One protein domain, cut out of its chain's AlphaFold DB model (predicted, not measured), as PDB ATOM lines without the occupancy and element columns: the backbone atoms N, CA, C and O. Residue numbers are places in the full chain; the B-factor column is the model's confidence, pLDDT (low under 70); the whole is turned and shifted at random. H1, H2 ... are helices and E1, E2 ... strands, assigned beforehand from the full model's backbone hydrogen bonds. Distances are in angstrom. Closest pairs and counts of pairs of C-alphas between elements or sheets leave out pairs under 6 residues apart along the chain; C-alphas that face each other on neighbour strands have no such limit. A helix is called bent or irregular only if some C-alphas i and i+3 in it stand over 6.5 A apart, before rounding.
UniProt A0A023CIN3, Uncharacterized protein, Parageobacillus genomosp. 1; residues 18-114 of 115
ATOM      1  N   ILE A  18     202.723 188.896 133.955       93.94
ATOM      2  CA  ILE A  18     201.319 188.522 133.763       93.94
ATOM      3  C   ILE A  18     200.551 188.798 135.051       93.94
ATOM      4  O   ILE A  18     199.520 189.473 135.010       93.94
ATOM      5  N   VAL A  19     201.059 188.331 136.192       96.00
ATOM      6  CA  VAL A  19     200.436 188.584 137.501       96.00
ATOM      7  C   VAL A  19     200.364 190.083 137.766       96.00
ATOM      8  O   VAL A  19     199.283 190.599 138.058       96.00
ATOM      9  N   LEU A  20     201.469 190.810 137.570       95.44
ATOM     10  CA  LEU A  20     201.518 192.252 137.788       95.44
ATOM     11  C   LEU A  20     200.481 192.992 136.931       95.44
ATOM     12  O   LEU A  20     199.709 193.793 137.461       95.44
ATOM     13  N   ARG A  21     200.394 192.695 135.625       96.31
ATOM     14  CA  ARG A  21     199.395 193.305 134.723       96.31
ATOM     15  C   ARG A  21     197.963 192.976 135.130       96.31
ATOM     16  O   ARG A  21     197.082 193.828 135.018       96.31
ATOM     17  N   ARG A  22     197.716 191.754 135.600       97.69
ATOM     18  CA  ARG A  22     196.387 191.318 136.040       97.69
ATOM     19  C   ARG A  22     195.957 191.953 137.356       97.69
ATOM     20  O   ARG A  22     194.770 192.222 137.512       97.69
ATOM     21  N   ILE A  23     196.882 192.211 138.277       97.81
ATOM     22  CA  ILE A  23     196.596 193.005 139.479       97.81
ATOM     23  C   ILE A  23     196.366 194.463 139.076       97.81
ATOM     24  O   ILE A  23     195.399 195.085 139.506       97.81
ATOM     25  N   GLN A  24     197.203 194.991 138.183       97.38
ATOM     26  CA  GLN A  24     197.105 196.360 137.689       97.38
ATOM     27  C   GLN A  24     195.753 196.652 137.017       97.38
ATOM     28  O   GLN A  24     195.208 197.742 137.194       97.38
ATOM     29  N   SER A  25     195.176 195.689 136.291       97.12
ATOM     30  CA  SER A  25     193.855 195.846 135.667       97.12
ATOM     31  C   SER A  25     192.701 195.912 136.674       97.12
ATOM     32  O   SER A  25     191.667 196.500 136.361       97.12
ATOM     33  N   ALA A  26     192.873 195.365 137.883       97.50
ATOM     34  CA  ALA A  26     191.879 195.451 138.952       97.50
ATOM     35  C   ALA A  26     191.846 196.833 139.632       97.50
ATOM     36  O   ALA A  26     190.837 197.175 140.249       97.50
ATOM     37  N   PHE A  27     192.904 197.639 139.483       96.88
ATOM     38  CA  PHE A  27     193.015 198.977 140.076       96.88
ATOM     39  C   PHE A  27     193.372 200.052 139.029       96.88
ATOM     40  O   PHE A  27     194.480 200.598 139.047       96.88
ATOM     41  N   PRO A  28     192.451 200.401 138.110       95.31
ATOM     42  CA  PRO A  28     192.693 201.450 137.123       95.31
ATOM     43  C   PRO A  28     193.078 202.787 137.778       95.31
ATOM     44  O   PRO A  28     192.422 203.249 138.714       95.31
ATOM     45  N   GLY A  29     194.141 203.421 137.278       96.25
ATOM     46  CA  GLY A  29     194.637 204.707 137.789       96.25
ATOM     47  C   GLY A  29     195.480 204.627 139.068       96.25
ATOM     48  O   GLY A  29     195.847 205.668 139.610       96.25
ATOM     49  N   TRP A  30     195.790 203.423 139.548       97.69
ATOM     50  CA  TRP A  30     196.791 203.176 140.587       97.69
ATOM     51  C   TRP A  30     198.023 202.514 139.976       97.69
ATOM     52  O   TRP A  30     197.932 201.928 138.908       97.69
ATOM     53  N   GLU A  31     199.167 202.574 140.640       97.56
ATOM     54  CA  GLU A  31     200.361 201.800 140.299       97.56
ATOM     55  C   GLU A  31     200.500 200.624 141.261       97.56
ATOM     56  O   GLU A  31     200.437 200.827 142.471       97.56
ATOM     57  N   VAL A  32     200.742 199.415 140.753       97.75
ATOM     58  CA  VAL A  32     201.102 198.262 141.592       97.75
ATOM     59  C   VAL A  32     202.610 198.260 141.837       97.75
ATOM     60  O   VAL A  32     203.397 198.257 140.889       97.75
ATOM     61  N   LEU A  33     203.010 198.269 143.107       97.12
ATOM     62  CA  LEU A  33     204.411 198.370 143.538       97.12
ATOM     63  C   LEU A  33     205.005 197.023 143.959       97.12
ATOM     64  O   LEU A  33     206.204 196.787 143.824       97.12
ATOM     65  N   GLY A  34     204.162 196.134 144.469       96.44
ATOM     66  CA  GLY A  34     204.541 194.791 144.877       96.44
ATOM     67  C   GLY A  34     203.317 193.965 145.230       96.44
ATOM     68  O   GLY A  34     202.234 194.511 145.463       96.44
ATOM     69  N   TYR A  35     203.479 192.651 145.240       97.31
ATOM     70  CA  TYR A  35     202.414 191.706 145.533       97.31
ATOM     71  C   TYR A  35     202.953 190.439 146.189       97.31
ATOM     72  O   TYR A  35     204.142 190.147 146.143       97.31
ATOM     73  N   MET A  36     202.054 189.667 146.781       96.12
ATOM     74  CA  MET A  36     202.339 188.365 147.365       96.12
ATOM     75  C   MET A  36     201.116 187.469 147.170       96.12
ATOM     76  O   MET A  36     199.982 187.914 147.374       96.12
ATOM     77  N   LYS A  37     201.337 186.215 146.755       96.12
ATOM     78  CA  LYS A  37     200.268 185.214 146.638       96.12
ATOM     79  C   LYS A  37     199.917 184.684 148.025       96.12
ATOM     80  O   LYS A  37     200.700 183.955 148.631       96.12
ATOM     81  N   ASP A  38     198.729 185.016 148.513       94.50
ATOM     82  CA  ASP A  38     198.299 184.613 149.848       94.50
ATOM     83  C   ASP A  38     197.688 183.212 149.840       94.50
ATOM     84  O   ASP A  38     198.099 182.344 150.615       94.50
ATOM     85  N   TRP A  39     196.754 182.954 148.924       94.81
ATOM     86  CA  TRP A  39     196.033 181.685 148.878       94.81
ATOM     87  C   TRP A  39     195.674 181.263 147.453       94.81
ATOM     88  O   TRP A  39     195.447 182.097 146.582       94.81
ATOM     89  N   GLU A  40     195.611 179.955 147.223       95.56
ATOM     90  CA  GLU A  40     195.165 179.357 145.965       95.56
ATOM     91  C   GLU A  40     193.824 178.659 146.177       95.56
ATOM     92  O   GLU A  40     193.675 177.805 147.052       95.56
ATOM     93  N   TRP A  41     192.839 179.023 145.365       94.50
ATOM     94  CA  TRP A  41     191.545 178.360 145.303       94.50
ATOM     95  C   TRP A  41     191.414 177.639 143.965       94.50
ATOM     96  O   TRP A  41     192.000 178.037 142.966       94.50
ATOM     97  N   GLY A  42     190.542 176.634 143.893       95.69
ATOM     98  CA  GLY A  42     190.347 175.872 142.652       95.69
ATOM     99  C   GLY A  42     189.816 176.672 141.449       95.69
ATOM    100  O   GLY A  42     189.755 176.123 140.358       95.69
ATOM    101  N   THR A  43     189.394 177.930 141.626       95.56
ATOM    102  CA  THR A  43     188.893 178.792 140.533       95.56
ATOM    103  C   THR A  43     189.576 180.158 140.455       95.56
ATOM    104  O   THR A  43     189.296 180.932 139.533       95.56
ATOM    105  N   ARG A  44     190.421 180.496 141.434       96.19
ATOM    106  CA  ARG A  44     191.053 181.813 141.563       96.19
ATOM    107  C   ARG A  44     192.193 181.784 142.568       96.19
ATOM    108  O   ARG A  44     192.184 180.978 143.487       96.19
ATOM    109  N   ASP A  45     193.067 182.767 142.481       97.31
ATOM    110  CA  ASP A  45     194.152 182.971 143.432       97.31
ATOM    111  C   ASP A  45     193.968 184.315 144.142       97.31
ATOM    112  O   ASP A  45     193.680 185.330 143.500       97.31
ATOM    113  N   ASP A  46     194.145 184.326 145.460       97.00
ATOM    114  CA  ASP A  46     194.102 185.539 146.269       97.00
ATOM    115  C   ASP A  46     195.514 186.087 146.451       97.00
ATOM    116  O   ASP A  46     196.434 185.390 146.890       97.00
ATOM    117  N   TYR A  47     195.663 187.377 146.184       97.69
ATOM    118  CA  TYR A  47     196.895 188.119 146.379       97.69
ATOM    119  C   TYR A  47     196.672 189.270 147.357       97.69
ATOM    120  O   TYR A  47     195.592 189.868 147.438       97.69
ATOM    121  N   ALA A  48     197.727 189.600 148.090       97.50
ATOM    122  CA  ALA A  48     197.895 190.920 148.673       97.50
ATOM    123  C   ALA A  48     198.762 191.767 147.737       97.50
ATOM    124  O   ALA A  48     199.706 191.248 147.143       97.50
ATOM    125  N   ALA A  49     198.470 193.056 147.615       97.94
ATOM    126  CA  ALA A  49     199.271 193.979 146.822       97.94
ATOM    127  C   ALA A  49     199.443 195.321 147.530       97.94
ATOM    128  O   ALA A  49     198.599 195.723 148.331       97.94
ATOM    129  N   ILE A  50     200.527 196.019 147.204       98.38
ATOM    130  CA  ILE A  50     200.700 197.430 147.533       98.38
ATOM    131  C   ILE A  50     200.450 198.246 146.275       98.38
ATOM    132  O   ILE A  50     201.114 198.043 145.255       98.38
ATOM    133  N   ILE A  51     199.505 199.177 146.363       98.38
ATOM    134  CA  ILE A  51     199.164 200.090 145.276       98.38
ATOM    135  C   ILE A  51     199.386 201.545 145.684       98.38
ATOM    136  O   ILE A  51     199.216 201.905 146.851       98.38
ATOM    137  N   ARG A  52     199.729 202.391 144.710       98.31
ATOM    138  CA  ARG A  52     199.979 203.824 144.903       98.31
ATOM    139  C   ARG A  52     199.189 204.687 143.927       98.31
ATOM    140  O   ARG A  52     199.075 204.349 142.754       98.31
ATOM    141  N   ARG A  53     198.704 205.841 144.381       97.69
ATOM    142  CA  ARG A  53     198.213 206.920 143.515       97.69
ATOM    143  C   ARG A  53     198.578 208.272 144.121       97.69
ATOM    144  O   ARG A  53     198.033 208.643 145.160       97.69
ATOM    145  N   GLY A  54     199.489 208.997 143.470       95.81
ATOM    146  CA  GLY A  54     200.134 210.165 144.078       95.81
ATOM    147  C   GLY A  54     200.867 209.757 145.357       95.81
ATOM    148  O   GLY A  54     201.591 208.762 145.350       95.81
ATOM    149  N   ASP A  55     200.600 210.463 146.454       95.06
ATOM    150  CA  ASP A  55     201.188 210.185 147.774       95.06
ATOM    151  C   ASP A  55     200.386 209.172 148.607       95.06
ATOM    152  O   ASP A  55     200.734 208.873 149.748       95.06
ATOM    153  N   VAL A  56     199.295 208.624 148.061       97.19
ATOM    154  CA  VAL A  56     198.451 207.652 148.766       97.19
ATOM    155  C   VAL A  56     198.920 206.237 148.463       97.19
ATOM    156  O   VAL A  56     198.925 205.821 147.302       97.19
ATOM    157  N   TYR A  57     199.219 205.479 149.517       98.44
ATOM    158  CA  TYR A  57     199.582 204.066 149.460       98.44
ATOM    159  C   TYR A  57     198.508 203.223 150.135       98.44
ATOM    160  O   TYR A  57     197.950 203.612 151.161       98.44
ATOM    161  N   LYS A  58     198.225 202.054 149.567       98.31
ATOM    162  CA  LYS A  58     197.286 201.097 150.148       98.31
ATOM    163  C   LYS A  58     197.815 199.678 150.040       98.31
ATOM    164  O   LYS A  58     198.273 199.267 148.977       98.31
ATOM    165  N   TRP A  59     197.656 198.923 151.116       98.06
ATOM    166  CA  TRP A  59     197.637 197.469 151.097       98.06
ATOM    167  C   TRP A  59     196.238 197.002 150.706       98.06
ATOM    168  O   TRP A  59     195.254 197.415 151.320       98.06
ATOM    169  N   VAL A  60     196.135 196.170 149.677       98.12
ATOM    170  CA  VAL A  60     194.857 195.736 149.108       98.12
ATOM    171  C   VAL A  60     194.820 194.233 148.885       98.12
ATOM    172  O   VAL A  60     195.850 193.590 148.682       98.12
ATOM    173  N   ARG A  61     193.610 193.676 148.884       97.56
ATOM    174  CA  ARG A  61     193.338 192.314 148.415       97.56
ATOM    175  C   ARG A  61     192.945 192.329 146.947       97.56
ATOM    176  O   ARG A  61     192.227 193.224 146.511       97.56
ATOM    177  N   VAL A  62     193.355 191.316 146.199       98.00
ATOM    178  CA  VAL A  62     192.964 191.137 144.798       98.00
ATOM    179  C   VAL A  62     192.804 189.658 144.481       98.00
ATOM    180  O   VAL A  62     193.583 188.828 144.937       98.00
ATOM    181  N   GLU A  63     191.771 189.340 143.715       98.00
ATOM    182  CA  GLU A  63     191.419 187.988 143.298       98.00
ATOM    183  C   GLU A  63     191.706 187.849 141.797       98.00
ATOM    184  O   GLU A  63     191.166 188.604 140.979       98.00
ATOM    185  N   LEU A  64     192.551 186.889 141.421       97.81
ATOM    186  CA  LEU A  64     192.873 186.568 140.031       97.81
ATOM    187  C   LEU A  64     192.210 185.242 139.651       97.81
ATOM    188  O   LEU A  64     192.688 184.170 140.009       97.81
ATOM    189  N   TYR A  65     191.108 185.295 138.908       97.75
ATOM    190  CA  TYR A  65     190.359 184.106 138.495       97.75
ATOM    191  C   TYR A  65     191.098 183.321 137.409       97.75
ATOM    192  O   TYR A  65     191.735 183.904 136.530       97.75
ATOM    193  N   HIS A  66     191.005 181.995 137.424       96.38
ATOM    194  CA  HIS A  66     191.671 181.151 136.421       96.38
ATOM    195  C   HIS A  66     191.070 181.317 135.014       96.38
ATOM    196  O   HIS A  66     191.745 181.060 134.025       96.38
ATOM    197  N   ASP A  67     189.845 181.846 134.916       95.88
ATOM    198  CA  ASP A  67     189.189 182.231 133.657       95.88
ATOM    199  C   ASP A  67     189.687 183.568 133.060       95.88
ATOM    200  O   ASP A  67     189.168 184.036 132.048       95.88
ATOM    201  N   GLY A  68     190.686 184.195 133.689       94.88
ATOM    202  CA  GLY A  68     191.314 185.433 133.232       94.88
ATOM    203  C   GLY A  68     190.744 186.711 133.851       94.88
ATOM    204  O   GLY A  68     191.392 187.757 133.764       94.88
ATOM    205  N   ARG A  69     189.597 186.664 134.542       96.62
ATOM    206  CA  ARG A  69     189.047 187.845 135.232       96.62
ATOM    207  C   ARG A  69     189.907 188.246 136.434       96.62
ATOM    208  O   ARG A  69     190.503 187.402 137.095       96.62
ATOM    209  N   SER A  70     189.945 189.537 136.745       97.56
ATOM    210  CA  SER A  70     190.622 190.078 137.930       97.56
ATOM    211  C   SER A  70     189.645 190.948 138.710       97.56
ATOM    212  O   SER A  70     188.842 191.659 138.103       97.56
ATOM    213  N   ARG A  71     189.702 190.908 140.041       97.19
ATOM    214  CA  ARG A  71     188.782 191.665 140.896       97.19
ATOM    215  C   ARG A  71     189.489 192.233 142.122       97.19
ATOM    216  O   ARG A  71     190.186 191.508 142.822       97.19
ATOM    217  N   ALA A  72     189.244 193.508 142.421       96.00
ATOM    218  CA  ALA A  72     189.611 194.096 143.706       96.00
ATOM    219  C   ALA A  72     188.821 193.422 144.843       96.00
ATOM    220  O   ALA A  72     187.590 193.328 144.796       96.00
ATOM    221  N   GLY A  73     189.536 192.931 145.852       90.94
ATOM    222  CA  GLY A  73     188.944 192.390 147.068       90.94
ATOM    223  C   GLY A  73     188.372 193.497 147.956       90.94
ATOM    224  O   GLY A  73     188.598 194.681 147.734       90.94
ATOM    225  N   TYR A  74     187.631 193.110 148.994       87.50
ATOM    226  CA  TYR A  74     186.962 194.074 149.880       87.50
ATOM    227  C   TYR A  74     187.909 194.826 150.826       87.50
ATOM    228  O   TYR A  74     187.534 195.866 151.361       87.50
ATOM    229  N   THR A  75     189.109 194.297 151.080       94.00
ATOM    230  CA  THR A  75     190.043 194.894 152.039       94.00
ATOM    231  C   THR A  75     191.001 195.851 151.342       94.00
ATOM    232  O   THR A  75     191.797 195.431 150.502       94.00
ATOM    233  N   GLU A  76     190.979 197.108 151.781       95.88
ATOM    234  CA  GLU A  76     191.971 198.129 151.457       95.88
ATOM    235  C   GLU A  76     192.376 198.865 152.736       95.88
ATOM    236  O   GLU A  76     191.515 199.266 153.521       95.88
ATOM    237  N   ARG A  77     193.677 199.049 152.959       97.06
ATOM    238  CA  ARG A  77     194.226 199.638 154.184       97.06
ATOM    239  C   ARG A  77     195.368 200.585 153.864       97.06
ATOM    240  O   ARG A  77     196.326 200.189 153.209       97.06
ATOM    241  N   ALA A  78     195.264 201.832 154.314       96.81
ATOM    242  CA  ALA A  78     196.346 202.814 154.207       96.81
ATOM    243  C   ALA A  78     197.306 202.765 155.411       96.81
ATOM    244  O   ALA A  78     198.395 203.317 155.345       96.81
ATOM    245  N   ASP A  79     196.913 202.068 156.476       96.75
ATOM    246  CA  ASP A  79     197.591 201.936 157.768       96.75
ATOM    247  C   ASP A  79     198.393 200.627 157.879       96.75
ATOM    248  O   ASP A  79     198.482 200.018 158.940       96.75
ATOM    249  N   PHE A  80     198.937 200.140 156.762       96.25
ATOM    250  CA  PHE A  80     199.794 198.957 156.781       96.25
ATOM    251  C   PHE A  80     201.125 199.257 157.472       96.25
ATOM    252  O   PHE A  80     201.688 200.342 157.323       96.25
ATOM    253  N   GLU A  81     201.649 198.270 158.190       96.06
ATOM    254  CA  GLU A  81     202.872 198.399 158.980       96.06
ATOM    255  C   GLU A  81     203.943 197.403 158.527       96.06
ATOM    256  O   GLU A  81     203.646 196.368 157.927       96.06
ATOM    257  N   LEU A  82     205.206 197.684 158.873       93.94
ATOM    258  CA  LEU A  82     206.352 196.833 158.527       93.94
ATOM    259  C   LEU A  82     206.159 195.377 158.963       93.94
ATOM    260  O   LEU A  82     206.455 194.450 158.210       93.94
ATOM    261  N   HIS A  83     205.613 195.179 160.163       93.31
ATOM    262  CA  HIS A  83     205.465 193.850 160.744       93.31
ATOM    263  C   HIS A  83     204.511 192.944 159.943       93.31
ATOM    264  O   HIS A  83     204.570 191.724 160.095       93.31
ATOM    265  N   TRP A  84     203.654 193.500 159.075       93.50
ATOM    266  CA  TRP A  84     202.773 192.702 158.215       93.50
ATOM    267  C   TRP A  84     203.573 191.975 157.138       93.50
ATOM    268  O   TRP A  84     203.304 190.806 156.875       93.50
ATOM    269  N   PHE A  85     204.571 192.635 156.545       94.19
ATOM    270  CA  PHE A  85     205.447 192.025 155.542       94.19
ATOM    271  C   PHE A  85     206.249 190.884 156.169       94.19
ATOM    272  O   PHE A  85     206.182 189.755 155.687       94.19
ATOM    273  N   ASP A  86     206.877 191.143 157.321       92.44
ATOM    274  CA  ASP A  86     207.625 190.133 158.078       92.44
ATOM    275  C   ASP A  86     206.756 188.934 158.479       92.44
ATOM    276  O   ASP A  86     207.219 187.793 158.494       92.44
ATOM    277  N   TRP A  87     205.494 189.174 158.841       92.38
ATOM    278  CA  TRP A  87     204.564 188.113 159.221       92.38
ATOM    279  C   TRP A  87     204.250 187.166 158.062       92.38
ATOM    280  O   TRP A  87     204.177 185.955 158.278       92.38
ATOM    281  N   TYR A  88     204.092 187.691 156.846       90.69
ATOM    282  CA  TYR A  88     203.884 186.875 155.650       90.69
ATOM    283  C   TYR A  88     205.158 186.120 155.249       90.69
ATOM    284  O   TYR A  88     205.093 184.908 155.045       90.69
ATOM    285  N   GLU A  89     206.323 186.771 155.268       90.81
ATOM    286  CA  GLU A  89     207.610 186.118 154.975       90.81
ATOM    287  C   GLU A  89     207.881 184.943 155.929       90.81
ATOM    288  O   GLU A  89     208.222 183.839 155.503       90.81
ATOM    289  N   LYS A  90     207.604 185.116 157.231       92.31
ATOM    290  CA  LYS A  90     207.714 184.042 158.239       92.31
ATOM    291  C   LYS A  90     206.773 182.862 157.993       92.31
ATOM    292  O   LYS A  90     207.010 181.779 158.523       92.31
ATOM    293  N   LYS A  91     205.707 183.054 157.215       91.00
ATOM    294  CA  LYS A  91     204.776 181.997 156.793       91.00
ATOM    295  C   LYS A  91     205.174 181.348 155.463       91.00
ATOM    296  O   LYS A  91     204.386 180.574 154.924       91.00
ATOM    297  N   GLY A  92     206.355 181.667 154.929       90.44
ATOM    298  CA  GLY A  92     206.803 181.207 153.613       90.44
ATOM    299  C   GLY A  92     206.040 181.866 152.465       90.44
ATOM    300  O   GLY A  92     205.884 181.266 151.405       90.44
ATOM    301  N   LYS A  93     205.486 183.063 152.695       90.75
ATOM    302  CA  LYS A  93     204.821 183.870 151.673       90.75
ATOM    303  C   LYS A  93     205.755 185.005 151.284       90.75
ATOM    304  O   LYS A  93     206.016 185.878 152.106       90.75
ATOM    305  N   HIS A  94     206.233 184.987 150.048       92.00
ATOM    306  CA  HIS A  94     207.250 185.925 149.588       92.00
ATOM    307  C   HIS A  94     206.630 187.126 148.879       92.00
ATOM    308  O   HIS A  94     205.714 186.989 148.062       92.00
ATOM    309  N   TRP A  95     207.105 188.319 149.229       94.31
ATOM    310  CA  TRP A  95     206.749 189.547 148.534       94.31
ATOM    311  C   TRP A  95     207.605 189.743 147.289       94.31
ATOM    312  O   TRP A  95     208.823 189.908 147.356       94.31
ATOM    313  N   VAL A  96     206.923 189.829 146.154       95.19
ATOM    314  CA  VAL A  96     207.491 190.200 144.867       95.19
ATOM    315  C   VAL A  96     207.359 191.707 144.699       95.19
ATOM    316  O   VAL A  96     206.259 192.261 144.747       95.19
ATOM    317  N   TRP A  97     208.481 192.386 144.484       95.31
ATOM    318  CA  TRP A  97     208.535 193.841 144.339       95.31
ATOM    319  C   TRP A  97     208.829 194.220 142.897       95.31
ATOM    320  O   TRP A  97     209.741 193.668 142.288       95.31
ATOM    321  N   ARG A  98     208.098 195.207 142.363       93.44
ATOM    322  CA  ARG A  98     208.318 195.733 141.007       93.44
ATOM    323  C   ARG A  98     209.755 196.233 140.831       93.44
ATOM    324  O   ARG A  98     210.346 196.056 139.770       93.44
ATOM    325  N   SER A  99     210.304 196.859 141.870       91.81
ATOM    326  CA  SER A  99     211.696 197.294 141.941       91.81
ATOM    327  C   SER A  99     212.168 197.399 143.396       91.81
ATOM    328  O   SER A  99     211.356 197.463 144.325       91.81
ATOM    329  N   LEU A 100     213.489 197.453 143.597       91.81
ATOM    330  CA  LEU A 100     214.087 197.727 144.909       91.81
ATOM    331  C   LEU A 100     213.653 199.097 145.455       91.81
ATOM    332  O   LEU A 100     213.303 199.207 146.627       91.81
ATOM    333  N   GLU A 101     213.614 200.114 144.592       93.50
ATOM    334  CA  GLU A 101     213.207 201.473 144.955       93.50
ATOM    335  C   GLU A 101     211.749 201.517 145.440       93.50
ATOM    336  O   GLU A 101     211.436 202.164 146.440       93.50
ATOM    337  N   ASP A 102     210.848 200.791 144.774       95.06
ATOM    338  CA  ASP A 102     209.447 200.720 145.190       95.06
ATOM    339  C   ASP A 102     209.295 200.052 146.562       95.06
ATOM    340  O   ASP A 102     208.533 200.542 147.396       95.06
ATOM    341  N   ARG A 103     210.056 198.981 146.832       95.25
ATOM    342  CA  ARG A 103     210.083 198.335 148.155       95.25
ATOM    343  C   ARG A 103     210.514 199.317 149.241       95.25
ATOM    344  O   ARG A 103     209.867 199.409 150.281       95.25
ATOM    345  N   GLU A 104     211.605 200.041 149.008       95.75
ATOM    346  CA  GLU A 104     212.163 200.977 149.985       95.75
ATOM    347  C   GLU A 104     211.186 202.110 150.312       95.75
ATOM    348  O   GLU A 104     210.948 202.379 151.492       95.75
ATOM    349  N   ARG A 105     210.535 202.692 149.294       95.94
ATOM    350  CA  ARG A 105     209.477 203.699 149.487       95.94
ATOM    351  C   ARG A 105     208.306 203.150 150.302       95.94
ATOM    352  O   ARG A 105     207.849 203.797 151.238       95.94
ATOM    353  N   VAL A 106     207.825 201.947 149.985       97.19
ATOM    354  CA  VAL A 106     206.725 201.312 150.734       97.19
ATOM    355  C   VAL A 106     207.108 201.095 152.197       97.19
ATOM    356  O   VAL A 106     206.295 201.340 153.088       97.19
ATOM    357  N   PHE A 107     208.341 200.667 152.465       96.69
ATOM    358  CA  PHE A 107     208.819 200.436 153.828       96.69
ATOM    359  C   PHE A 107     208.986 201.735 154.615       96.69
ATOM    360  O   PHE A 107     208.781 201.741 155.828       96.69
ATOM    361  N   GLU A 108     209.317 202.843 153.955       96.94
ATOM    362  CA  GLU A 108     209.300 204.162 154.582       96.94
ATOM    363  C   GLU A 108     207.886 204.553 155.031       96.94
ATOM    364  O   GLU A 108     207.697 204.891 156.199       96.94
ATOM    365  N   ILE A 109     206.885 204.413 154.155       97.31
ATOM    366  CA  ILE A 109     205.479 204.682 154.495       97.31
ATOM    367  C   ILE A 109     205.002 203.772 155.634       97.31
ATOM    368  O   ILE A 109     204.411 204.242 156.606       97.31
ATOM    369  N   ALA A 110     205.337 202.483 155.583       96.56
ATOM    370  CA  ALA A 110     204.973 201.531 156.629       96.56
ATOM    371  C   ALA A 110     205.563 201.899 158.006       96.56
ATOM    372  O   ALA A 110     204.920 201.662 159.026       96.56
ATOM    373  N   ARG A 111     206.766 202.496 158.061       95.62
ATOM    374  CA  ARG A 111     207.356 203.024 159.311       95.62
ATOM    375  C   ARG A 111     206.639 204.268 159.814       95.62
ATOM    376  O   ARG A 111     206.579 204.476 161.022       95.62
ATOM    377  N   GLN A 112     206.154 205.114 158.909       95.31
ATOM    378  CA  GLN A 112     205.413 206.323 159.269       95.31
ATOM    379  C   GLN A 112     204.055 205.977 159.888       95.31
ATOM    380  O   GLN A 112     203.676 206.612 160.862       95.31
ATOM    381  N   ASN A 113     203.389 204.926 159.401       93.94
ATOM    382  CA  ASN A 113     202.113 204.436 159.936       93.94
ATOM    383  C   ASN A 113     202.192 203.873 161.367       93.94
ATOM    384  O   ASN A 113     201.167 203.745 162.025       93.94
ATOM    385  N   MET A 114     203.389 203.525 161.850       87.00
ATOM    386  CA  MET A 114     203.608 203.023 163.215       87.00
ATOM    387  C   MET A 114     203.728 204.139 164.269       87.00
ATOM    388  O   MET A 114     203.952 203.839 165.443       87.00
TER     389      MET A 114
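This is residues 18 to 114 of the 115 residues of an uncharacterized protein of Parageobacillus genomosp. 1 (UniProt A0A023CIN3). A strongly twisted sheet of four bent strands curls round one short helix, H1, while a longer helix, H3, crosses its opposite face. H2 only grazes the sheet and meets H3 near Leu 82 and Ala 110. The printed part has 97 residues with three named helices and four named strands, in the order H1 E1 E2 E3 E4 H2 H3; the sheet runs E1 E2 E3 E4, antiparallel throughout, and the class is mixed, helices and strands. The whole is compact, with a radius of gyration of the C-alphas of 12.8 A and spans of 38 by 31 by 24 A.

H1, residues 18 to 26, is on the sheet, which curls round it. Its closest C-alphas to E1, residues 31 to 41, are those of Gln 24 and Val 32, 5.9 A apart; to E4, residues 70 to 77, those of Ala 26 and Arg 71, 5.3 A apart. E1 and E4 are the edge strands, with E2, residues 44 to 53, and E3, residues 56 to 65, as inner strands. These four form a meander, each strand the antiparallel neighbour of the one before, and each successive pair is a hairpin. Within hydrogen-bond range are N 33 and O 50 of E1 and E2, 2.9 A; N 47 and O 62 of E2 and E3, 2.8 A; and N 63 and O 71 of E3 and E4, 2.8 A. H2, residues 82 to 89, only grazes the sheet, with residues 84 to 89. H3, residues 100 to 112, is on the opposite face from H1, which gives three layers, helices on both faces of a sheet. Its height over the sheet is 10.1 A, and it runs across the strands, at 82 degrees to E1 on the local plane. H2 and H3 only just touch, with 3 pairs of C-alphas within 8 A, at a steep tilt of 53 degrees, opposite ways; H3 does so with residues 107 to 111 alone. Every O i to N i+4 pair is within hydrogen-bond range in H2 and H3, and 4 of 5 in H1.

H1 begins at C-alpha 18, (201.319, 188.522, 133.763), and is 12.8 A long. E1 is 25.5 A long and bends by 74 degrees at residue 34; its residues 34 to 35 pair with residues 96 to 97, antiparallel. E2 and E3 are 26.2 A and 26.9 A long, and E4 19.2 A. H2 is 11.4 A long. H3, 18.9 A long, ends at C-alpha 112, (205.413, 206.323, 159.269).

The two C-alphas farthest apart are those of Asp 67 and Met 114, at 38.9 A. The printed part has no cut and no long link. Its mean pLDDT is 95.5, and no printed residue is under 70.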